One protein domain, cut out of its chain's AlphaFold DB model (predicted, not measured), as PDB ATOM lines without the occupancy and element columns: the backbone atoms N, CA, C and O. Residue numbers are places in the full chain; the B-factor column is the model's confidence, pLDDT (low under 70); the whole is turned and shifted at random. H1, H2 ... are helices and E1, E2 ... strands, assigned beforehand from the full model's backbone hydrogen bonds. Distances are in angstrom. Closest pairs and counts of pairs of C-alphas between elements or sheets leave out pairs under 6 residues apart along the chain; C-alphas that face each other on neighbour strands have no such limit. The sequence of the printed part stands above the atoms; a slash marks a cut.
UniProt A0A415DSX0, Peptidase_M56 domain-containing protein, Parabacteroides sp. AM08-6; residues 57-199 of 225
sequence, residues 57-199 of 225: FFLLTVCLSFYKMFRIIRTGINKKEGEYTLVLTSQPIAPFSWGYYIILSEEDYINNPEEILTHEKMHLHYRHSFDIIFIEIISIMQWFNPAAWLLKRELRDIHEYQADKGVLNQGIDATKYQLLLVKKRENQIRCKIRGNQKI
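AT A GLANCE: This is residues 57 to 199 of the 225 residues of the protein "Peptidase_M56 domain-containing protein" of Parabacteroides sp. AM08-6 (UniProt A0A415DSX0). What does the model look like? A small twisted sheet of four strands has residues 69 to 75 of H1 on one face and H3 over the other; H5, of the long helical hairpin H4 and H5, packs on H3, and H1 reaches away from the sheet so that its residues 58 to 62 only just touch residues 136 to 140 of H4, near the turn of that hairpin. The long H6 follows H5 and runs past one side, touching no helix. What is it built of? The printed part has 143 residues, with six named helices and four named strands in the order H1 E1 E2 E3 E4 H2 H3 H4 H5 H6; the sheet, in the order E1 E2 E4 E3, is mixed, and the class is mixed, helices and strands. How large is it? It is compact, with a radius of gyration of the C-alphas of 15.9 A and spans of 42 by 33 by 32 A.

HOW THE PARTS SIT: Where does the first helix stand? H1, residues 57 to 75, is on the sheet of E1, residues 77 to 81, E2, residues 84 to 89, E3, residues 96 to 98, and E4, residues 101 to 105, at a height over the sheet of 9.4 A. How are the strands paired? E1 and E2 are an antiparallel hairpin, with N 79 and O 86 2.8 A apart. E2 and E4 are parallel, with N 102 and O 85 2.9 A apart, and E3 and E4 are an antiparallel hairpin, with N 98 and O 101 2.8 A apart. What follows the sheet? H2, residues 106 to 111, is on the sheet, its Glu 106 C-alpha 5.9 A from that of Thr 89, the closest of H2 and E2. H3, residues 113 to 125, lies over E4 and E3 at a height of 8.7 A, on the opposite face to H1: three layers, helices on both faces of a sheet. How do the later helices stand? H4, residues 128 to 141, only grazes the sheet with residues 128 to 132; its residues 136 to 140 only just touch residues 58 to 62 of H1, with 3 pairs of C-alphas within 8 A, the closest being Phe 58 and Ile 140 at 5.9 A. H5, residues 146 to 169, touches H4 in a helical hairpin at a shallow tilt of 5 degrees, closest at the C-alphas of Ser 139 and Ala 148, 5.4 A, and touches H3 at a steep tilt of 58 degrees, closest at those of Met 122 and Ala 163, 5.0 A. H6, residues 174 to 199, is close to H5 but not clearly touching, the closest C-alphas being those of Leu 168 and Ala 174, 7.2 A; in H1 to H6 every O i to N i+4 pair is within hydrogen-bond range.

IN THESE COORDINATES: Where does the printed part begin and end? C-alpha 57 is at (18.965, -24.925, -0.066), and C-alpha 199, in H6, is at (20.777, -36.849, 20.101). Which elements are long? From first to last C-alpha H1 spans 26.9 A, H4 20.4 A, H5 34.8 A and H6 37.5 A; E2, the longest strand by residues, spans 16.0 A.

THE WHOLE: Is the backbone continuous? The printed part has no cut, and no link is long. Where is confidence low? The mean pLDDT of the printed part is 82.5, and 16 residues are under 70, among them residues 171 to 177 and 195 to 199.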
ATOM      1  N   PHE A  57      18.354 -24.219  -1.191       94.81
ATOM      2  CA  PHE A  57      18.965 -24.925  -0.066       94.81
ATOM      3  C   PHE A  57      19.093 -24.040   1.186       94.81
ATOM      4  O   PHE A  57      18.690 -24.440   2.286       94.81
ATOM      5  N   PHE A  58      19.615 -22.820   1.034       91.75
ATOM      6  CA  PHE A  58      19.763 -21.887   2.152       91.75
ATOM      7  C   PHE A  58      18.414 -21.363   2.644       91.75
ATOM      8  O   PHE A  58      18.193 -21.307   3.854       91.75
ATOM      9  N   LEU A  59      17.482 -21.076   1.730       91.75
ATOM     10  CA  LEU A  59      16.116 -20.696   2.077       91.75
ATOM     11  C   LEU A  59      15.435 -21.782   2.919       91.75
ATOM     12  O   LEU A  59      14.887 -21.483   3.977       91.75
ATOM     13  N   LEU A  60      15.521 -23.050   2.502       94.06
ATOM     14  CA  LEU A  60      14.959 -24.169   3.255       94.06
ATOM     15  C   LEU A  60      15.594 -24.285   4.645       94.06
ATOM     16  O   LEU A  60      14.886 -24.465   5.634       94.06
ATOM     17  N   THR A  61      16.916 -24.141   4.741       90.81
ATOM     18  CA  THR A  61      17.641 -24.201   6.018       90.81
ATOM     19  C   THR A  61      17.164 -23.120   6.996       90.81
ATOM     20  O   THR A  61      16.928 -23.397   8.178       90.81
ATOM     21  N   VAL A  62      16.963 -21.895   6.505       89.50
ATOM     22  CA  VAL A  62      16.431 -20.775   7.291       89.50
ATOM     23  C   VAL A  62      14.971 -21.030   7.683       89.50
ATOM     24  O   VAL A  62      14.635 -20.938   8.865       89.50
ATOM     25  N   CYS A  63      14.122 -21.470   6.751       92.31
ATOM     26  CA  CYS A  63      12.726 -21.825   7.027       92.31
ATOM     27  C   CYS A  63      12.595 -22.920   8.098       92.31
ATOM     28  O   CYS A  63      11.775 -22.801   9.007       92.31
ATOM     29  N   LEU A  64      13.423 -23.967   8.042       92.19
ATOM     30  CA  LEU A  64      13.450 -25.024   9.057       92.19
ATOM     31  C   LEU A  64      13.890 -24.497  10.429       92.19
ATOM     32  O   LEU A  64      13.371 -24.946  11.454       92.19
ATOM     33  N   SER A  65      14.829 -23.549  10.464       89.31
ATOM     34  CA  SER A  65      15.282 -22.914  11.707       89.31
ATOM     35  C   SER A  65      14.159 -22.094  12.346       89.31
ATOM     36  O   SER A  65      13.861 -22.269  13.529       89.31
ATOM     37  N   PHE A  66      13.450 -21.300  11.539       90.12
ATOM     38  CA  PHE A  66      12.260 -20.572  11.972       90.12
ATOM     39  C   PHE A  66      11.139 -21.502  12.431       90.12
ATOM     40  O   PHE A  66      10.557 -21.284  13.490       90.12
ATOM     41  N   TYR A  67      10.865 -22.579  11.694       91.19
ATOM     42  CA  TYR A  67       9.849 -23.557  12.078       91.19
ATOM     43  C   TYR A  67      10.135 -24.177  13.453       91.19
ATOM     44  O   TYR A  67       9.235 -24.267  14.290       91.19
ATOM     45  N   LYS A  68      11.390 -24.561  13.724       88.12
ATOM     46  CA  LYS A  68      11.804 -25.084  15.038       88.12
ATOM     47  C   LYS A  68      11.575 -24.063  16.152       88.12
ATOM     48  O   LYS A  68      11.026 -24.421  17.193       88.12
ATOM     49  N   MET A  69      11.948 -22.808  15.921       88.69
ATOM     50  CA  MET A  69      11.725 -21.714  16.867       88.69
ATOM     51  C   MET A  69      10.229 -21.500  17.143       88.69
ATOM     52  O   MET A  69       9.811 -21.494  18.300       88.69
ATOM     53  N   PHE A  70       9.396 -21.410  16.103       88.94
ATOM     54  CA  PHE A  70       7.945 -21.261  16.263       88.94
ATOM     55  C   PHE A  70       7.304 -22.461  16.959       88.94
ATOM     56  O   PHE A  70       6.385 -22.286  17.758       88.94
ATOM     57  N   ARG A  71       7.795 -23.676  16.698       89.31
ATOM     58  CA  ARG A  71       7.359 -24.874  17.416       89.31
ATOM     59  C   ARG A  71       7.635 -24.739  18.912       89.31
ATOM     60  O   ARG A  71       6.720 -24.993  19.684       89.31
ATOM     61  N   ILE A  72       8.835 -24.307  19.312       87.62
ATOM     62  CA  ILE A  72       9.175 -24.091  20.730       87.62
ATOM     63  C   ILE A  72       8.207 -23.090  21.365       87.62
ATOM     64  O   ILE A  72       7.619 -23.405  22.396       87.62
ATOM     65  N   ILE A  73       7.973 -21.945  20.715       86.75
ATOM     66  CA  ILE A  73       7.061 -20.904  21.218       86.75
ATOM     67  C   ILE A  73       5.631 -21.442  21.399       86.75
ATOM     68  O   ILE A  73       4.969 -21.140  22.390       86.75
ATOM     69  N   ARG A  74       5.150 -22.274  20.467       85.62
ATOM     70  CA  ARG A  74       3.802 -22.858  20.539       85.62
ATOM     71  C   ARG A  74       3.662 -23.970  21.576       85.62
ATOM     72  O   ARG A  74       2.579 -24.133  22.121       85.62
ATOM     73  N   THR A  75       4.712 -24.757  21.806       85.38
ATOM     74  CA  THR A  75       4.675 -25.880  22.762       85.38
ATOM     75  C   THR A  75       5.060 -25.487  24.184       85.38
ATOM     76  O   THR A  75       4.813 -26.257  25.107       85.38
ATOM     77  N   GLY A  76       5.714 -24.338  24.361       83.38
ATOM     78  CA  GLY A  76       6.109 -23.838  25.670       83.38
ATOM     79  C   GLY A  76       4.927 -23.297  26.470       83.38
ATOM     80  O   GLY A  76       3.894 -22.906  25.921       83.38
ATOM     81  N   ILE A  77       5.098 -23.260  27.788       85.44
ATOM     82  CA  ILE A  77       4.124 -22.661  28.697       85.44
ATOM     83  C   ILE A  77       4.295 -21.145  28.611       85.44
ATOM     84  O   ILE A  77       5.336 -20.603  28.981       85.44
ATOM     85  N   ASN A  78       3.273 -20.467  28.093       87.00
ATOM     86  CA  ASN A  78       3.285 -19.024  27.882       87.00
ATOM     87  C   ASN A  78       2.760 -18.296  29.123       87.00
ATOM     88  O   ASN A  78       1.603 -18.463  29.507       87.00
ATOM     89  N   LYS A  79       3.594 -17.441  29.714       86.06
ATOM     90  CA  LYS A  79       3.243 -16.530  30.801       86.06
ATOM     91  C   LYS A  79       3.369 -15.096  30.295       86.06
ATOM     92  O   LYS A  79       4.451 -14.646  29.929       86.06
ATOM     93  N   LYS A  80       2.255 -14.369  30.247       84.62
ATOM     94  CA  LYS A  80       2.259 -12.965  29.828       84.62
ATOM     95  C   LYS A  80       2.736 -12.091  30.989       84.62
ATOM     96  O   LYS A  80       2.127 -12.123  32.055       84.62
ATOM     97  N   GLU A  81       3.790 -11.312  30.777       82.25
ATOM     98  CA  GLU A  81       4.337 -10.386  31.770       82.25
ATOM     99  C   GLU A  81       4.473  -8.987  31.161       82.25
ATOM    100  O   GLU A  81       5.472  -8.646  30.531       82.25
ATOM    101  N   GLY A  82       3.430  -8.170  31.339       83.44
ATOM    102  CA  GLY A  82       3.399  -6.794  30.844       83.44
ATOM    103  C   GLY A  82       3.590  -6.711  29.327       83.44
ATOM    104  O   GLY A  82       2.714  -7.126  28.565       83.44
ATOM    105  N   GLU A  83       4.732  -6.159  28.913       83.12
ATOM    106  CA  GLU A  83       5.091  -5.880  27.515       83.12
ATOM    107  C   GLU A  83       5.689  -7.083  26.761       83.12
ATOM    108  O   GLU A  83       5.822  -7.028  25.538       83.12
ATOM    109  N   TYR A  84       6.029  -8.179  27.452       86.88
ATOM    110  CA  TYR A  84       6.601  -9.384  26.843       86.88
ATOM    111  C   TYR A  84       5.859 -10.662  27.257       86.88
ATOM    112  O   TYR A  84       5.107 -10.713  28.232       86.88
ATOM    113  N   THR A  85       6.061 -11.729  26.484       88.31
ATOM    114  CA  THR A  85       5.571 -13.074  26.808       88.31
ATOM    115  C   THR A  85       6.751 -13.969  27.149       88.31
ATOM    116  O   THR A  85       7.599 -14.234  26.300       88.31
ATOM    117  N   LEU A  86       6.802 -14.434  28.395       89.50
ATOM    118  CA  LEU A  86       7.774 -15.415  28.852       89.50
ATOM    119  C   LEU A  86       7.305 -16.813  28.438       89.50
ATOM    120  O   LEU A  86       6.229 -17.255  28.833       89.50
ATOM    121  N   VAL A  87       8.107 -17.508  27.645       88.75
ATOM    122  CA  VAL A  87       7.862 -18.888  27.221       88.75
ATOM    123  C   VAL A  87       8.800 -19.788  28.012       88.75
ATOM    124  O   VAL A  87      10.012 -19.765  27.798       88.75
ATOM    125  N   LEU A  88       8.244 -20.600  28.907       86.88
ATOM    126  CA  LEU A  88       9.002 -21.606  29.644       86.88
ATOM    127  C   LEU A  88       8.966 -22.935  28.896       86.88
ATOM    128  O   LEU A  88       7.903 -23.403  28.472       86.88
ATOM    129  N   THR A  89      10.131 -23.554  28.724       86.31
ATOM    130  CA  THR A  89      10.239 -24.885  28.129       86.31
ATOM    131  C   THR A  89      11.046 -25.833  29.004       86.31
ATOM    132  O   THR A  89      12.086 -25.479  29.555       86.31
ATOM    133  N   SER A  90      10.606 -27.085  29.068       82.12
ATOM    134  CA  SER A  90      11.330 -28.163  29.746       82.12
ATOM    135  C   SER A  90      12.520 -28.683  28.920       82.12
ATOM    136  O   SER A  90      13.224 -29.604  29.335       82.12
ATOM    137  N   GLN A  91      12.749 -28.150  27.710       79.62
ATOM    138  CA  GLN A  91      13.917 -28.507  26.906       79.62
ATOM    139  C   GLN A  91      15.167 -27.737  27.366       79.62
ATOM    140  O   GLN A  91      15.069 -26.547  27.655       79.62
ATOM    141  N   PRO A  92      16.356 -28.374  27.380       77.31
ATOM    142  CA  PRO A  92      17.613 -27.717  27.732       77.31
ATOM    143  C   PRO A  92      18.108 -26.868  26.554       77.31
ATOM    144  O   PRO A  92      19.030 -27.250  25.831       77.31
ATOM    145  N   ILE A  93      17.430 -25.752  26.314       80.56
ATOM    146  CA  ILE A  93      17.798 -24.761  25.307       80.56
ATOM    147  C   ILE A  93      18.436 -23.553  25.985       80.56
ATOM    148  O   ILE A  93      18.065 -23.198  27.099       80.56
ATOM    149  N   ALA A  94      19.386 -22.924  25.294       82.44
ATOM    150  CA  ALA A  94      19.917 -21.649  25.751       82.44
ATOM    151  C   ALA A  94      18.797 -20.589  25.717       82.44
ATOM    152  O   ALA A  94      17.988 -20.630  24.783       82.44
ATOM    153  N   PRO A  95      18.757 -19.658  26.683       85.12
ATOM    154  CA  PRO A  95      17.844 -18.525  26.644       85.12
ATOM    155  C   PRO A  95      18.007 -17.741  25.343       85.12
ATOM    156  O   PRO A  95      19.124 -17.587  24.843       85.12
ATOM    157  N   PHE A  96      16.888 -17.309  24.771       88.31
ATOM    158  CA  PHE A  96      16.892 -16.404  23.631       88.31
ATOM    159  C   PHE A  96      15.601 -15.596  23.578       88.31
ATOM    160  O   PHE A  96      14.547 -16.011  24.067       88.31
ATOM    161  N   SER A  97      15.671 -14.463  22.902       87.56
ATOM    162  CA  SER A  97      14.569 -13.529  22.711       87.56
ATOM    163  C   SER A  97      14.228 -13.406  21.229       87.56
ATOM    164  O   SER A  97      15.090 -13.330  20.348       87.56
ATOM    165  N   TRP A  98      12.930 -13.423  20.940       89.00
ATOM    166  CA  TRP A  98      12.399 -13.330  19.590       89.00
ATOM    167  C   TRP A  98      11.174 -12.419  19.538       89.00
ATOM    168  O   TRP A  98      10.087 -12.793  19.983       89.00
ATOM    169  N   GLY A  99      11.321 -11.228  18.955       87.44
ATOM    170  CA  GLY A  99      10.270 -10.213  18.978       87.44
ATOM    171  C   GLY A  99       9.862  -9.941  20.425       87.44
ATOM    172  O   GLY A  99      10.731  -9.692  21.246       87.44
ATOM    173  N   TYR A 100       8.570 -10.070  20.739       87.31
ATOM    174  CA  TYR A 100       8.001  -9.911  22.090       87.31
ATOM    175  C   TYR A 100       8.054 -11.174  22.969       87.31
ATOM    176  O   TYR A 100       7.485 -11.185  24.062       87.31
ATOM    177  N   TYR A 101       8.693 -12.247  22.499       88.50
ATOM    178  CA  TYR A 101       8.805 -13.511  23.223       88.50
ATOM    179  C   TYR A 101      10.189 -13.643  23.847       88.50
ATOM    180  O   TYR A 101      11.199 -13.491  23.164       88.50
ATOM    181  N   ILE A 102      10.235 -13.982  25.130       90.69
ATOM    182  CA  ILE A 102      11.465 -14.330  25.838       90.69
ATOM    183  C   ILE A 102      11.369 -15.815  26.175       90.69
ATOM    184  O   ILE A 102      10.467 -16.221  26.902       90.69
ATOM    185  N   ILE A 103      12.249 -16.634  25.607       90.44
ATOM    186  CA  ILE A 103      12.220 -18.087  25.754       90.44
ATOM    187  C   ILE A 103      13.297 -18.491  26.763       90.44
ATOM    188  O   ILE A 103      14.481 -18.241  26.536       90.44
ATOM    189  N   LEU A 104      12.895 -19.144  27.856       88.06
ATOM    190  CA  LEU A 104      13.796 -19.665  28.889       88.06
ATOM    191  C   LEU A 104      13.548 -21.154  29.137       88.06
ATOM    192  O   LEU A 104      12.418 -21.645  29.049       88.06
ATOM    193  N   SER A 105      14.613 -21.870  29.504       87.06
ATOM    194  CA  SER A 105      14.470 -23.203  30.079       87.06
ATOM    195  C   SER A 105      13.976 -23.107  31.529       87.06
ATOM    196  O   SER A 105      14.286 -22.148  32.241       87.06
ATOM    197  N   GLU A 106      13.214 -24.101  31.991       83.62
ATOM    198  CA  GLU A 106      12.760 -24.161  33.392       83.62
ATOM    199  C   GLU A 106      13.938 -24.152  34.387       83.62
ATOM    200  O   GLU A 106      13.864 -23.520  35.438       83.62
ATOM    201  N   GLU A 107      15.055 -24.796  34.037       79.69
ATOM    202  CA  GLU A 107      16.269 -24.823  34.863       79.69
ATOM    203  C   GLU A 107      16.922 -23.439  34.970       79.69
ATOM    204  O   GLU A 107      17.336 -23.038  36.059       79.69
ATOM    205  N   ASP A 108      17.001 -22.688  33.870       80.44
ATOM    206  CA  ASP A 108      17.574 -21.339  33.879       80.44
ATOM    207  C   ASP A 108      16.685 -20.357  34.648       80.44
ATOM    208  O   ASP A 108      17.195 -19.518  35.397       80.44
ATOM    209  N   TYR A 109      15.363 -20.514  34.528       81.88
ATOM    210  CA  TYR A 109      14.388 -19.735  35.287       81.88
ATOM    211  C   TYR A 109      14.493 -19.977  36.801       81.88
ATOM    212  O   TYR A 109      14.335 -19.043  37.580       81.88
ATOM    213  N   ILE A 110      14.798 -21.200  37.244       79.25
ATOM    214  CA  ILE A 110      14.982 -21.497  38.676       79.25
ATOM    215  C   ILE A 110      16.327 -20.967  39.186       79.25
ATOM    216  O   ILE A 110      16.403 -20.434  40.290       79.25
ATOM    217  N   ASN A 111      17.399 -21.124  38.406       76.44
ATOM    218  CA  ASN A 111      18.749 -20.877  38.905       76.44
ATOM    219  C   ASN A 111      19.161 -19.398  38.878       76.44
ATOM    220  O   ASN A 111      19.860 -18.972  39.794       76.44
ATOM    221  N   ASN A 112      18.838 -18.640  37.819       73.56
ATOM    222  CA  ASN A 112      19.266 -17.234  37.666       73.56
ATOM    223  C   ASN A 112      18.251 -16.400  36.856       73.56
ATOM    224  O   ASN A 112      18.606 -15.866  35.802       73.56
ATOM    225  N   PRO A 113      16.995 -16.274  37.316       75.88
ATOM    226  CA  PRO A 113      15.936 -15.659  36.520       75.88
ATOM    227  C   PRO A 113      16.206 -14.187  36.213       75.88
ATOM    228  O   PRO A 113      16.123 -13.784  35.060       75.88
ATOM    229  N   GLU A 114      16.538 -13.372  37.217       79.31
ATOM    230  CA  GLU A 114      16.573 -11.912  37.052       79.31
ATOM    231  C   GLU A 114      17.639 -11.448  36.066       79.31
ATOM    232  O   GLU A 114      17.391 -10.592  35.220       79.31
ATOM    233  N   GLU A 115      18.824 -12.032  36.154       75.75
ATOM    234  CA  GLU A 115      19.968 -11.644  35.347       75.75
ATOM    235  C   GLU A 115      19.775 -12.018  33.873       75.75
ATOM    236  O   GLU A 115      19.924 -11.175  32.986       75.75
ATOM    237  N   ILE A 116      19.354 -13.263  33.623       81.62
ATOM    238  CA  ILE A 116      19.069 -13.768  32.278       81.62
ATOM    239  C   ILE A 116      17.900 -12.988  31.673       81.62
ATOM    240  O   ILE A 116      17.989 -12.525  30.540       81.62
ATOM    241  N   LEU A 117      16.821 -12.770  32.432       85.00
ATOM    242  CA  LEU A 117      15.670 -12.002  31.953       85.00
ATOM    243  C   LEU A 117      16.035 -10.551  31.642       85.00
ATOM    244  O   LEU A 117      15.547 -10.012  30.655       85.00
ATOM    245  N   THR A 118      16.876  -9.908  32.452       83.81
ATOM    246  CA  THR A 118      17.300  -8.520  32.206       83.81
ATOM    247  C   THR A 118      18.106  -8.417  30.913       83.81
ATOM    248  O   THR A 118      17.864  -7.511  30.116       83.81
ATOM    249  N   HIS A 119      18.991  -9.382  30.653       85.06
ATOM    250  CA  HIS A 119      19.739  -9.464  29.400       85.06
ATOM    251  C   HIS A 119      18.818  -9.707  28.191       85.06
ATOM    252  O   HIS A 119      18.847  -8.943  27.226       85.06
ATOM    253  N   GLU A 120      17.924 -10.698  28.259       88.56
ATOM    254  CA  GLU A 120      16.979 -10.991  27.169       88.56
ATOM    255  C   GLU A 120      15.997  -9.837  26.904       88.56
ATOM    256  O   GLU A 120      15.605  -9.586  25.763       88.56
ATOM    257  N   LYS A 121      15.641  -9.058  27.933       87.62
ATOM    258  CA  LYS A 121      14.862  -7.822  27.769       87.62
ATOM    259  C   LYS A 121      15.606  -6.767  26.956       87.62
ATOM    260  O   LYS A 121      14.957  -6.013  26.234       87.62
ATOM    261  N   MET A 122      16.938  -6.698  27.033       86.31
ATOM    262  CA  MET A 122      17.697  -5.746  26.216       86.31
ATOM    263  C   MET A 122      17.608  -6.093  24.728       86.31
ATOM    264  O   MET A 122      17.423  -5.198  23.906       86.31
ATOM    265  N   HIS A 123      17.639  -7.376  24.366       87.44
ATOM    266  CA  HIS A 123      17.434  -7.801  22.976       87.44
ATOM    267  C   HIS A 123      16.042  -7.432  22.441       87.44
ATOM    268  O   HIS A 123      15.918  -7.012  21.286       87.44
ATOM    269  N   LEU A 124      15.004  -7.540  23.281       86.81
ATOM    270  CA  LEU A 124      13.663  -7.040  22.970       86.81
ATOM    271  C   LEU A 124      13.670  -5.519  22.764       86.81
ATOM    272  O   LEU A 124      13.145  -5.031  21.761       86.81
ATOM    273  N   HIS A 125      14.276  -4.774  23.693       86.75
ATOM    274  CA  HIS A 125      14.310  -3.312  23.675       86.75
ATOM    275  C   HIS A 125      14.978  -2.761  22.407       86.75
ATOM    276  O   HIS A 125      14.414  -1.896  21.737       86.75
ATOM    277  N   TYR A 126      16.132  -3.317  22.026       86.44
ATOM    278  CA  TYR A 126      16.853  -2.937  20.807       86.44
ATOM    279  C   TYR A 126      16.308  -3.594  19.528       86.44
ATOM    280  O   TYR A 126      16.784  -3.298  18.436       86.44
ATOM    281  N   ARG A 127      15.285  -4.456  19.634       87.31
ATOM    282  CA  ARG A 127      14.627  -5.138  18.504       87.31
ATOM    283  C   ARG A 127      15.587  -5.936  17.611       87.31
ATOM    284  O   ARG A 127      15.371  -6.039  16.402       87.31
ATOM    285  N   HIS A 128      16.582  -6.593  18.213       90.00
ATOM    286  CA  HIS A 128      17.609  -7.365  17.496       90.00
ATOM    287  C   HIS A 128      17.035  -8.458  16.572       90.00
ATOM    288  O   HIS A 128      17.651  -8.829  15.574       90.00
ATOM    289  N   SER A 129      15.820  -8.955  16.835       88.56
ATOM    290  CA  SER A 129      15.155  -9.930  15.959       88.56
ATOM    291  C   SER A 129      14.910  -9.411  14.536       88.56
ATOM    292  O   SER A 129      14.964 -10.199  13.594       88.56
ATOM    293  N   PHE A 130      14.662  -8.109  14.351       89.25
ATOM    294  CA  PHE A 130      14.459  -7.534  13.015       89.25
ATOM    295  C   PHE A 130      15.757  -7.533  12.202       89.25
ATOM    296  O   PHE A 130      15.778  -7.969  11.050       89.25
ATOM    297  N   ASP A 131      16.853  -7.134  12.838       88.62
ATOM    298  CA  ASP A 131      18.190  -7.141  12.250       88.62
ATOM    299  C   ASP A 131      18.621  -8.558  11.839       88.62
ATOM    300  O   ASP A 131      19.213  -8.749  10.775       88.62
ATOM    301  N   ILE A 132      18.260  -9.571  12.642       89.44
ATOM    302  CA  ILE A 132      18.483 -10.985  12.308       89.44
ATOM    303  C   ILE A 132      17.737 -11.366  11.021       89.44
ATOM    304  O   ILE A 132      18.323 -11.992  10.142       89.44
ATOM    305  N   ILE A 133      16.468 -10.975  10.862       88.88
ATOM    306  CA  ILE A 133      15.709 -11.256   9.628       88.88
ATOM    307  C   ILE A 133      16.389 -10.597   8.427       88.88
ATOM    308  O   ILE A 133      16.586 -11.238   7.393       88.88
ATOM    309  N   PHE A 134      16.778  -9.331   8.570       88.31
ATOM    310  CA  PHE A 134      17.428  -8.578   7.506       88.31
ATOM    311  C   PHE A 134      18.737  -9.236   7.049       88.31
ATOM    312  O   PHE A 134      18.953  -9.429   5.849       88.31
ATOM    313  N   ILE A 135      19.589  -9.653   7.991       89.44
ATOM    314  CA  ILE A 135      20.870 -10.271   7.642       89.44
ATOM    315  C   ILE A 135      20.720 -11.693   7.092       89.44
ATOM    316  O   ILE A 135      21.526 -12.100   6.255       89.44
ATOM    317  N   GLU A 136      19.690 -12.444   7.498       89.75
ATOM    318  CA  GLU A 136      19.371 -13.744   6.892       89.75
ATOM    319  C   GLU A 136      18.961 -13.581   5.422       89.75
ATOM    320  O   GLU A 136      19.439 -14.335   4.576       89.75
ATOM    321  N   ILE A 137      18.162 -12.561   5.083       87.94
ATOM    322  CA  ILE A 137      17.792 -12.267   3.687       87.94
ATOM    323  C   ILE A 137      19.042 -11.975   2.851       87.94
ATOM    324  O   ILE A 137      19.236 -12.585   1.798       87.94
ATOM    325  N   ILE A 138      19.929 -11.100   3.340       87.25
ATOM    326  CA  ILE A 138      21.202 -10.797   2.666       87.25
ATOM    327  C   ILE A 138      22.047 -12.065   2.508       87.25
ATOM    328  O   ILE A 138      22.594 -12.307   1.432       87.25
ATOM    329  N   SER A 139      22.129 -12.888   3.555       89.38
ATOM    330  CA  SER A 139      22.915 -14.126   3.551       89.38
ATOM    331  C   SER A 139      22.379 -15.147   2.547       89.38
ATOM    332  O   SER A 139      23.172 -15.817   1.897       89.38
ATOM    333  N   ILE A 140      21.058 -15.248   2.365       88.00
ATOM    334  CA  ILE A 140      20.452 -16.121   1.345       88.00
ATOM    335  C   ILE A 140      20.746 -15.584  -0.061       88.00
ATOM    336  O   ILE A 140      21.157 -16.342  -0.940       88.00
ATOM    337  N   MET A 141      20.567 -14.278  -0.290       85.31
ATOM    338  CA  MET A 141      20.820 -13.665  -1.603       85.31
ATOM    339  C   MET A 141      22.291 -13.781  -2.019       85.31
ATOM    340  O   MET A 141      22.598 -14.004  -3.193       85.31
ATOM    341  N   GLN A 142      23.192 -13.653  -1.045       87.31
ATOM    342  CA  GLN A 142      24.639 -13.690  -1.220       87.31
ATOM    343  C   GLN A 142      25.267 -14.946  -0.604       87.31
ATOM    344  O   GLN A 142      26.362 -14.883  -0.052       87.31
ATOM    345  N   TRP A 143      24.605 -16.099  -0.701       89.19
ATOM    346  CA  TRP A 143      25.061 -17.329  -0.042       89.19
ATOM    347  C   TRP A 143      26.487 -17.753  -0.430       89.19
ATOM    348  O   TRP A 143      27.212 -18.339   0.371       89.19
ATOM    349  N   PHE A 144      26.912 -17.418  -1.649       88.00
ATOM    350  CA  PHE A 144      28.254 -17.689  -2.166       88.00
ATOM    351  C   PHE A 144      29.308 -16.676  -1.682       88.00
ATOM    352  O   PHE A 144      30.503 -16.898  -1.867       88.00
ATOM    353  N   ASN A 145      28.893 -15.552  -1.089       88.94
ATOM    354  CA  ASN A 145      29.778 -14.472  -0.673       88.94
ATOM    355  C   ASN A 145      30.227 -14.660   0.790       88.94
ATOM    356  O   ASN A 145      29.427 -14.435   1.703       88.94
ATOM    357  N   PRO A 146      31.510 -14.973   1.063       86.56
ATOM    358  CA  PRO A 146      32.030 -15.087   2.431       86.56
ATOM    359  C   PRO A 146      31.830 -13.808   3.261       86.56
ATOM    360  O   PRO A 146      31.671 -13.882   4.479       86.56
ATOM    361  N   ALA A 147      31.783 -12.635   2.619       85.88
ATOM    362  CA  ALA A 147      31.588 -11.370   3.315       85.88
ATOM    363  C   ALA A 147      30.201 -11.260   3.967       85.88
ATOM    364  O   ALA A 147      30.098 -10.654   5.031       85.88
ATOM    365  N   ALA A 148      29.156 -11.847   3.371       87.06
ATOM    366  CA  ALA A 148      27.809 -11.838   3.945       87.06
ATOM    367  C   ALA A 148      27.761 -12.657   5.247       87.06
ATOM    368  O   ALA A 148      27.199 -12.218   6.251       87.06
ATOM    369  N   TRP A 149      28.445 -13.805   5.264       87.88
ATOM    370  CA  TRP A 149      28.591 -14.645   6.456       87.88
ATOM    371  C   TRP A 149      29.387 -13.955   7.565       87.88
ATOM    372  O   TRP A 149      29.030 -14.065   8.739       87.88
ATOM    373  N   LEU A 150      30.438 -13.216   7.199       87.88
ATOM    374  CA  LEU A 150      31.200 -12.412   8.149       87.88
ATOM    375  C   LEU A 150      30.332 -11.301   8.746       87.88
ATOM    376  O   LEU A 150      30.269 -11.185   9.963       87.88
ATOM    377  N   LEU A 151      29.599 -10.552   7.915       85.25
ATOM    378  CA  LEU A 151      28.691  -9.505   8.392       85.25
ATOM    379  C   LEU A 151      27.658 -10.060   9.377       85.25
ATOM    380  O   LEU A 151      27.413  -9.452  10.415       85.25
ATOM    381  N   LYS A 152      27.092 -11.236   9.089       87.94
ATOM    382  CA  LYS A 152      26.172 -11.927   9.998       87.94
ATOM    383  C   LYS A 152      26.785 -12.210  11.367       87.94
ATOM    384  O   LYS A 152      26.085 -12.112  12.373       87.94
ATOM    385  N   ARG A 153      28.067 -12.576  11.415       87.88
ATOM    386  CA  ARG A 153      28.783 -12.807  12.673       87.88
ATOM    387  C   ARG A 153      29.018 -11.501  13.427       87.88
ATOM    388  O   ARG A 153      28.627 -11.413  14.582       87.88
ATOM    389  N   GLU A 154      29.564 -10.490  12.758       87.00
ATOM    390  CA  GLU A 154      29.868  -9.198  13.388       87.00
ATOM    391  C   GLU A 154      28.600  -8.509  13.916       87.00
ATOM    392  O   GLU A 154      28.609  -7.928  14.996       87.00
ATOM    393  N   LEU A 155      27.478  -8.619  13.197       86.81
ATOM    394  CA  LEU A 155      26.196  -8.085  13.657       86.81
ATOM    395  C   LEU A 155      25.736  -8.752  14.960       86.81
ATOM    396  O   LEU A 155      25.261  -8.068  15.861       86.81
ATOM    397  N   ARG A 156      25.925 -10.072  15.083       87.81
ATOM    398  CA  ARG A 156      25.621 -10.796  16.321       87.81
ATOM    399  C   ARG A 156      26.515 -10.332  17.467       87.81
ATOM    400  O   ARG A 156      26.008 -10.102  18.556       87.81
ATOM    401  N   ASP A 157      27.809 -10.155  17.222       84.50
ATOM    402  CA  ASP A 157      28.745  -9.689  18.251       84.50
ATOM    403  C   ASP A 157      28.384  -8.270  18.734       84.50
ATOM    404  O   ASP A 157      28.456  -7.974  19.928       84.50
ATOM    405  N   ILE A 158      27.909  -7.408  17.826       85.06
ATOM    406  CA  ILE A 158      27.382  -6.080  18.166       85.06
ATOM    407  C   ILE A 158      26.105  -6.183  19.009       85.06
ATOM    408  O   ILE A 158      25.986  -5.460  19.997       85.06
ATOM    409  N   HIS A 159      25.162  -7.061  18.651       89.06
ATOM    410  CA  HIS A 159      23.926  -7.264  19.419       89.06
ATOM    411  C   HIS A 159      24.206  -7.737  20.844       89.06
ATOM    412  O   HIS A 159      23.619  -7.204  21.784       89.06
ATOM    413  N   GLU A 160      25.116  -8.698  21.013       85.50
ATOM    414  CA  GLU A 160      25.544  -9.169  22.335       85.50
ATOM    415  C   GLU A 160      26.185  -8.026  23.133       85.50
ATOM    416  O   GLU A 160      25.774  -7.757  24.258       85.50
ATOM    417  N   TYR A 161      27.096  -7.262  22.516       84.88
ATOM    418  CA  TYR A 161      27.709  -6.091  23.150       84.88
ATOM    419  C   TYR A 161      26.678  -5.028  23.568       84.88
ATOM    420  O   TYR A 161      26.791  -4.437  24.642       84.88
ATOM    421  N   GLN A 162      25.669  -4.759  22.734       84.06
ATOM    422  CA  GLN A 162      24.601  -3.805  23.044       84.06
ATOM    423  C   GLN A 162      23.712  -4.293  24.189       84.06
ATOM    424  O   GLN A 162      23.371  -3.499  25.069       84.06
ATOM    425  N   ALA A 163      23.369  -5.583  24.197       85.69
ATOM    426  CA  ALA A 163      22.603  -6.188  25.276       85.69
ATOM    427  C   ALA A 163      23.375  -6.107  26.600       85.69
ATOM    428  O   ALA A 163      22.864  -5.583  27.588       85.69
ATOM    429  N   ASP A 164      24.640  -6.512  26.586       84.25
ATOM    430  CA  ASP A 164      25.547  -6.463  27.729       84.25
ATOM    431  C   ASP A 164      25.744  -5.042  28.279       84.25
ATOM    432  O   ASP A 164      25.619  -4.792  29.481       84.25
ATOM    433  N   LYS A 165      25.986  -4.070  27.394       82.38
ATOM    434  CA  LYS A 165      26.097  -2.658  27.774       82.38
ATOM    435  C   LYS A 165      24.782  -2.118  28.345       82.38
ATOM    436  O   LYS A 165      24.810  -1.305  29.266       82.38
ATOM    437  N   GLY A 166      23.639  -2.567  27.823       82.88
ATOM    438  CA  GLY A 166      22.317  -2.229  28.351       82.88
ATOM    439  C   GLY A 166      22.136  -2.680  29.801       82.88
ATOM    440  O   GLY A 166      21.667  -1.898  30.623       82.88
ATOM    441  N   VAL A 167      22.595  -3.891  30.129       82.31
ATOM    442  CA  VAL A 167      22.584  -4.440  31.496       82.31
ATOM    443  C   VAL A 167      23.499  -3.630  32.427       82.31
ATOM    444  O   VAL A 167      23.095  -3.265  33.529       82.31
ATOM    445  N   LEU A 168      24.709  -3.277  31.980       80.19
ATOM    446  CA  LEU A 168      25.655  -2.468  32.765       80.19
ATOM    447  C   LEU A 168      25.131  -1.056  33.062       80.19
ATOM    448  O   LEU A 168      25.257  -0.566  34.182       80.19
ATOM    449  N   ASN A 169      24.492  -0.415  32.081       78.19
ATOM    450  CA  ASN A 169      23.915   0.921  32.240       78.19
ATOM    451  C   ASN A 169      22.758   0.969  33.256       78.19
ATOM    452  O   ASN A 169      22.410   2.050  33.721       78.19
ATOM    453  N   GLN A 170      22.181  -0.181  33.626       74.69
ATOM    454  CA  GLN A 170      21.185  -0.290  34.699       74.69
ATOM    455  C   GLN A 170      21.811  -0.376  36.103       74.69
ATOM    456  O   GLN A 170      21.092  -0.554  37.083       74.69
ATOM    457  N   GLY A 171      23.136  -0.213  36.222       66.81
ATOM    458  CA  GLY A 171      23.841  -0.113  37.503       66.81
ATOM    459  C   GLY A 171      24.390  -1.437  38.036       66.81
ATOM    460  O   GLY A 171      24.673  -1.544  39.229       66.81
ATOM    461  N   ILE A 172      24.542  -2.455  37.184       66.19
ATOM    462  CA  ILE A 172      25.142  -3.737  37.577       66.19
ATOM    463  C   ILE A 172      26.670  -3.608  37.615       66.19
ATOM    464  O   ILE A 172      27.292  -3.163  36.654       66.19
ATOM    465  N   ASP A 173      27.269  -4.020  38.737       69.88
ATOM    466  CA  ASP A 173      28.718  -4.001  38.964       69.88
ATOM    467  C   ASP A 173      29.492  -4.780  37.879       69.88
ATOM    468  O   ASP A 173      29.128  -5.898  37.500       69.88
ATOM    469  N   ALA A 174      30.602  -4.204  37.408       69.56
ATOM    470  CA  ALA A 174      31.454  -4.765  36.363       69.56
ATOM    471  C   ALA A 174      32.043  -6.134  36.750       69.56
ATOM    472  O   ALA A 174      32.215  -7.000  35.889       69.56
ATOM    473  N   THR A 175      32.301  -6.362  38.043       66.19
ATOM    474  CA  THR A 175      32.777  -7.658  38.561       66.19
ATOM    475  C   THR A 175      31.689  -8.720  38.465       66.19
ATOM    476  O   THR A 175      31.939  -9.838  38.009       66.19
ATOM    477  N   LYS A 176      30.452  -8.353  38.832       63.22
ATOM    478  CA  LYS A 176      29.283  -9.217  38.659       63.22
ATOM    479  C   LYS A 176      29.137  -9.573  37.183       63.22
ATOM    480  O   LYS A 176      29.105 -10.754  36.873       63.22
ATOM    481  N   TYR A 177      29.195  -8.588  36.286       62.50
ATOM    482  CA  TYR A 177      29.113  -8.770  34.833       62.50
ATOM    483  C   TYR A 177      30.157  -9.746  34.247       62.50
ATOM    484  O   TYR A 177      29.801 -10.623  33.458       62.50
ATOM    485  N   GLN A 178      31.427  -9.673  34.660       72.25
ATOM    486  CA  GLN A 178      32.448 -10.636  34.212       72.25
ATOM    487  C   GLN A 178      32.102 -12.080  34.604       72.25
ATOM    488  O   GLN A 178      32.269 -13.000  33.798       72.25
ATOM    489  N   LEU A 179      31.579 -12.279  35.816       70.88
ATOM    490  CA  LEU A 179      31.120 -13.587  36.272       70.88
ATOM    491  C   LEU A 179      29.921 -14.085  35.446       70.88
ATOM    492  O   LEU A 179      29.841 -15.278  35.147       70.88
ATOM    493  N   LEU A 180      29.037 -13.179  35.014       68.12
ATOM    494  CA  LEU A 180      27.891 -13.506  34.155       68.12
ATOM    495  C   LEU A 180      28.343 -14.020  32.791       68.12
ATOM    496  O   LEU A 180      27.831 -15.028  32.313       68.12
ATOM    497  N   LEU A 181      29.351 -13.385  32.185       72.06
ATOM    498  CA  LEU A 181      29.914 -13.830  30.908       72.06
ATOM    499  C   LEU A 181      30.492 -15.247  31.001       72.06
ATOM    500  O   LEU A 181      30.281 -16.065  30.100       72.06
ATOM    501  N   VAL A 182      31.194 -15.558  32.095       74.88
ATOM    502  CA  VAL A 182      31.722 -16.907  32.350       74.88
ATOM    503  C   VAL A 182      30.572 -17.903  32.497       74.88
ATOM    504  O   VAL A 182      30.531 -18.907  31.784       74.88
ATOM    505  N   LYS A 183      29.584 -17.586  33.338       69.56
ATOM    506  CA  LYS A 183      28.418 -18.441  33.590       69.56
ATOM    507  C   LYS A 183      27.572 -18.676  32.335       69.56
ATOM    508  O   LYS A 183      27.130 -19.796  32.082       69.56
ATOM    509  N   LYS A 184      27.400 -17.650  31.498       68.75
ATOM    510  CA  LYS A 184      26.709 -17.731  30.203       68.75
ATOM    511  C   LYS A 184      27.434 -18.685  29.261       68.75
ATOM    512  O   LYS A 184      26.792 -19.562  28.680       68.75
ATOM    513  N   ARG A 185      28.766 -18.587  29.146       73.62
ATOM    514  CA  ARG A 185      29.549 -19.545  28.346       73.62
ATOM    515  C   ARG A 185      29.424 -20.969  28.877       73.62
ATOM    516  O   ARG A 185      29.233 -21.889  28.084       73.62
ATOM    517  N   GLU A 186      29.490 -21.161  30.191       76.00
ATOM    518  CA  GLU A 186      29.293 -22.478  30.803       76.00
ATOM    519  C   GLU A 186      27.912 -23.058  30.477       76.00
ATOM    520  O   GLU A 186      27.811 -24.221  30.083       76.00
ATOM    521  N   ASN A 187      26.849 -22.255  30.574       69.50
ATOM    522  CA  ASN A 187      25.489 -22.677  30.237       69.50
ATOM    523  C   ASN A 187      25.320 -22.983  28.745       69.50
ATOM    524  O   ASN A 187      24.688 -23.983  28.397       69.50
ATOM    525  N   GLN A 188      25.935 -22.202  27.854       72.81
ATOM    526  CA  GLN A 188      25.946 -22.494  26.417       72.81
ATOM    527  C   GLN A 188      26.651 -23.823  26.117       72.81
ATOM    528  O   GLN A 188      26.122 -24.650  25.368       72.81
ATOM    529  N   ILE A 189      27.814 -24.065  26.731       75.88
ATOM    530  CA  ILE A 189      28.549 -25.330  26.604       75.88
ATOM    531  C   ILE A 189      27.698 -26.489  27.138       75.88
ATOM    532  O   ILE A 189      27.544 -27.507  26.464       75.88
ATOM    533  N   ARG A 190      27.078 -26.318  28.308       74.38
ATOM    534  CA  ARG A 190      26.189 -27.302  28.941       74.38
ATOM    535  C   ARG A 190      25.000 -27.653  28.045       74.38
ATOM    536  O   ARG A 190      24.739 -28.837  27.836       74.38
ATOM    537  N   CYS A 191      24.318 -26.660  27.470       70.06
ATOM    538  CA  CYS A 191      23.203 -26.878  26.545       70.06
ATOM    539  C   CYS A 191      23.660 -27.573  25.257       70.06
ATOM    540  O   CYS A 191      22.991 -28.493  24.789       70.06
ATOM    541  N   LYS A 192      24.830 -27.210  24.709       71.38
ATOM    542  CA  LYS A 192      25.410 -27.871  23.527       71.38
ATOM    543  C   LYS A 192      25.713 -29.347  23.798       71.38
ATOM    544  O   LYS A 192      25.354 -30.204  22.992       71.38
ATOM    545  N   ILE A 193      26.335 -29.646  24.941       75.38
ATOM    546  CA  ILE A 193      26.662 -31.016  25.354       75.38
ATOM    547  C   ILE A 193      25.384 -31.817  25.583       75.38
ATOM    548  O   ILE A 193      25.261 -32.901  25.028       75.38
ATOM    549  N   ARG A 194      24.409 -31.294  26.336       70.25
ATOM    550  CA  ARG A 194      23.143 -32.001  26.584       70.25
ATOM    551  C   ARG A 194      22.316 -32.190  25.320       70.25
ATOM    552  O   ARG A 194      21.738 -33.254  25.147       70.25
ATOM    553  N   GLY A 195      22.278 -31.197  24.432       61.88
ATOM    554  CA  GLY A 195      21.640 -31.314  23.123       61.88
ATOM    555  C   GLY A 195      22.254 -32.452  22.307       61.88
ATOM    556  O   GLY A 195      21.533 -33.328  21.839       61.88
ATOM    557  N   ASN A 196      23.588 -32.512  22.234       61.00
ATOM    558  CA  ASN A 196      24.292 -33.624  21.593       61.00
ATOM    559  C   ASN A 196      24.082 -34.955  22.329       61.00
ATOM    560  O   ASN A 196      23.920 -35.981  21.684       61.00
ATOM    561  N   GLN A 197      24.045 -34.962  23.660       58.69
ATOM    562  CA  GLN A 197      23.841 -36.169  24.457       58.69
ATOM    563  C   GLN A 197      22.421 -36.724  24.298       58.69
ATOM    564  O   GLN A 197      22.272 -37.938  24.254       58.69
ATOM    565  N   LYS A 198      21.410 -35.858  24.141       54.41
ATOM    566  CA  LYS A 198      20.025 -36.237  23.827       54.41
ATOM    567  C   LYS A 198      19.918 -36.838  22.421       54.41
ATOM    568  O   LYS A 198      19.270 -37.861  22.245       54.41
ATOM    569  N   ILE A 199      20.644 -36.272  21.450       51.41
ATOM    570  CA  ILE A 199      20.777 -36.849  20.101       51.41
ATOM    571  C   ILE A 199      21.489 -38.212  20.159       51.41
ATOM    572  O   ILE A 199      21.025 -39.163  19.546       51.41
TER     573      ILE A 199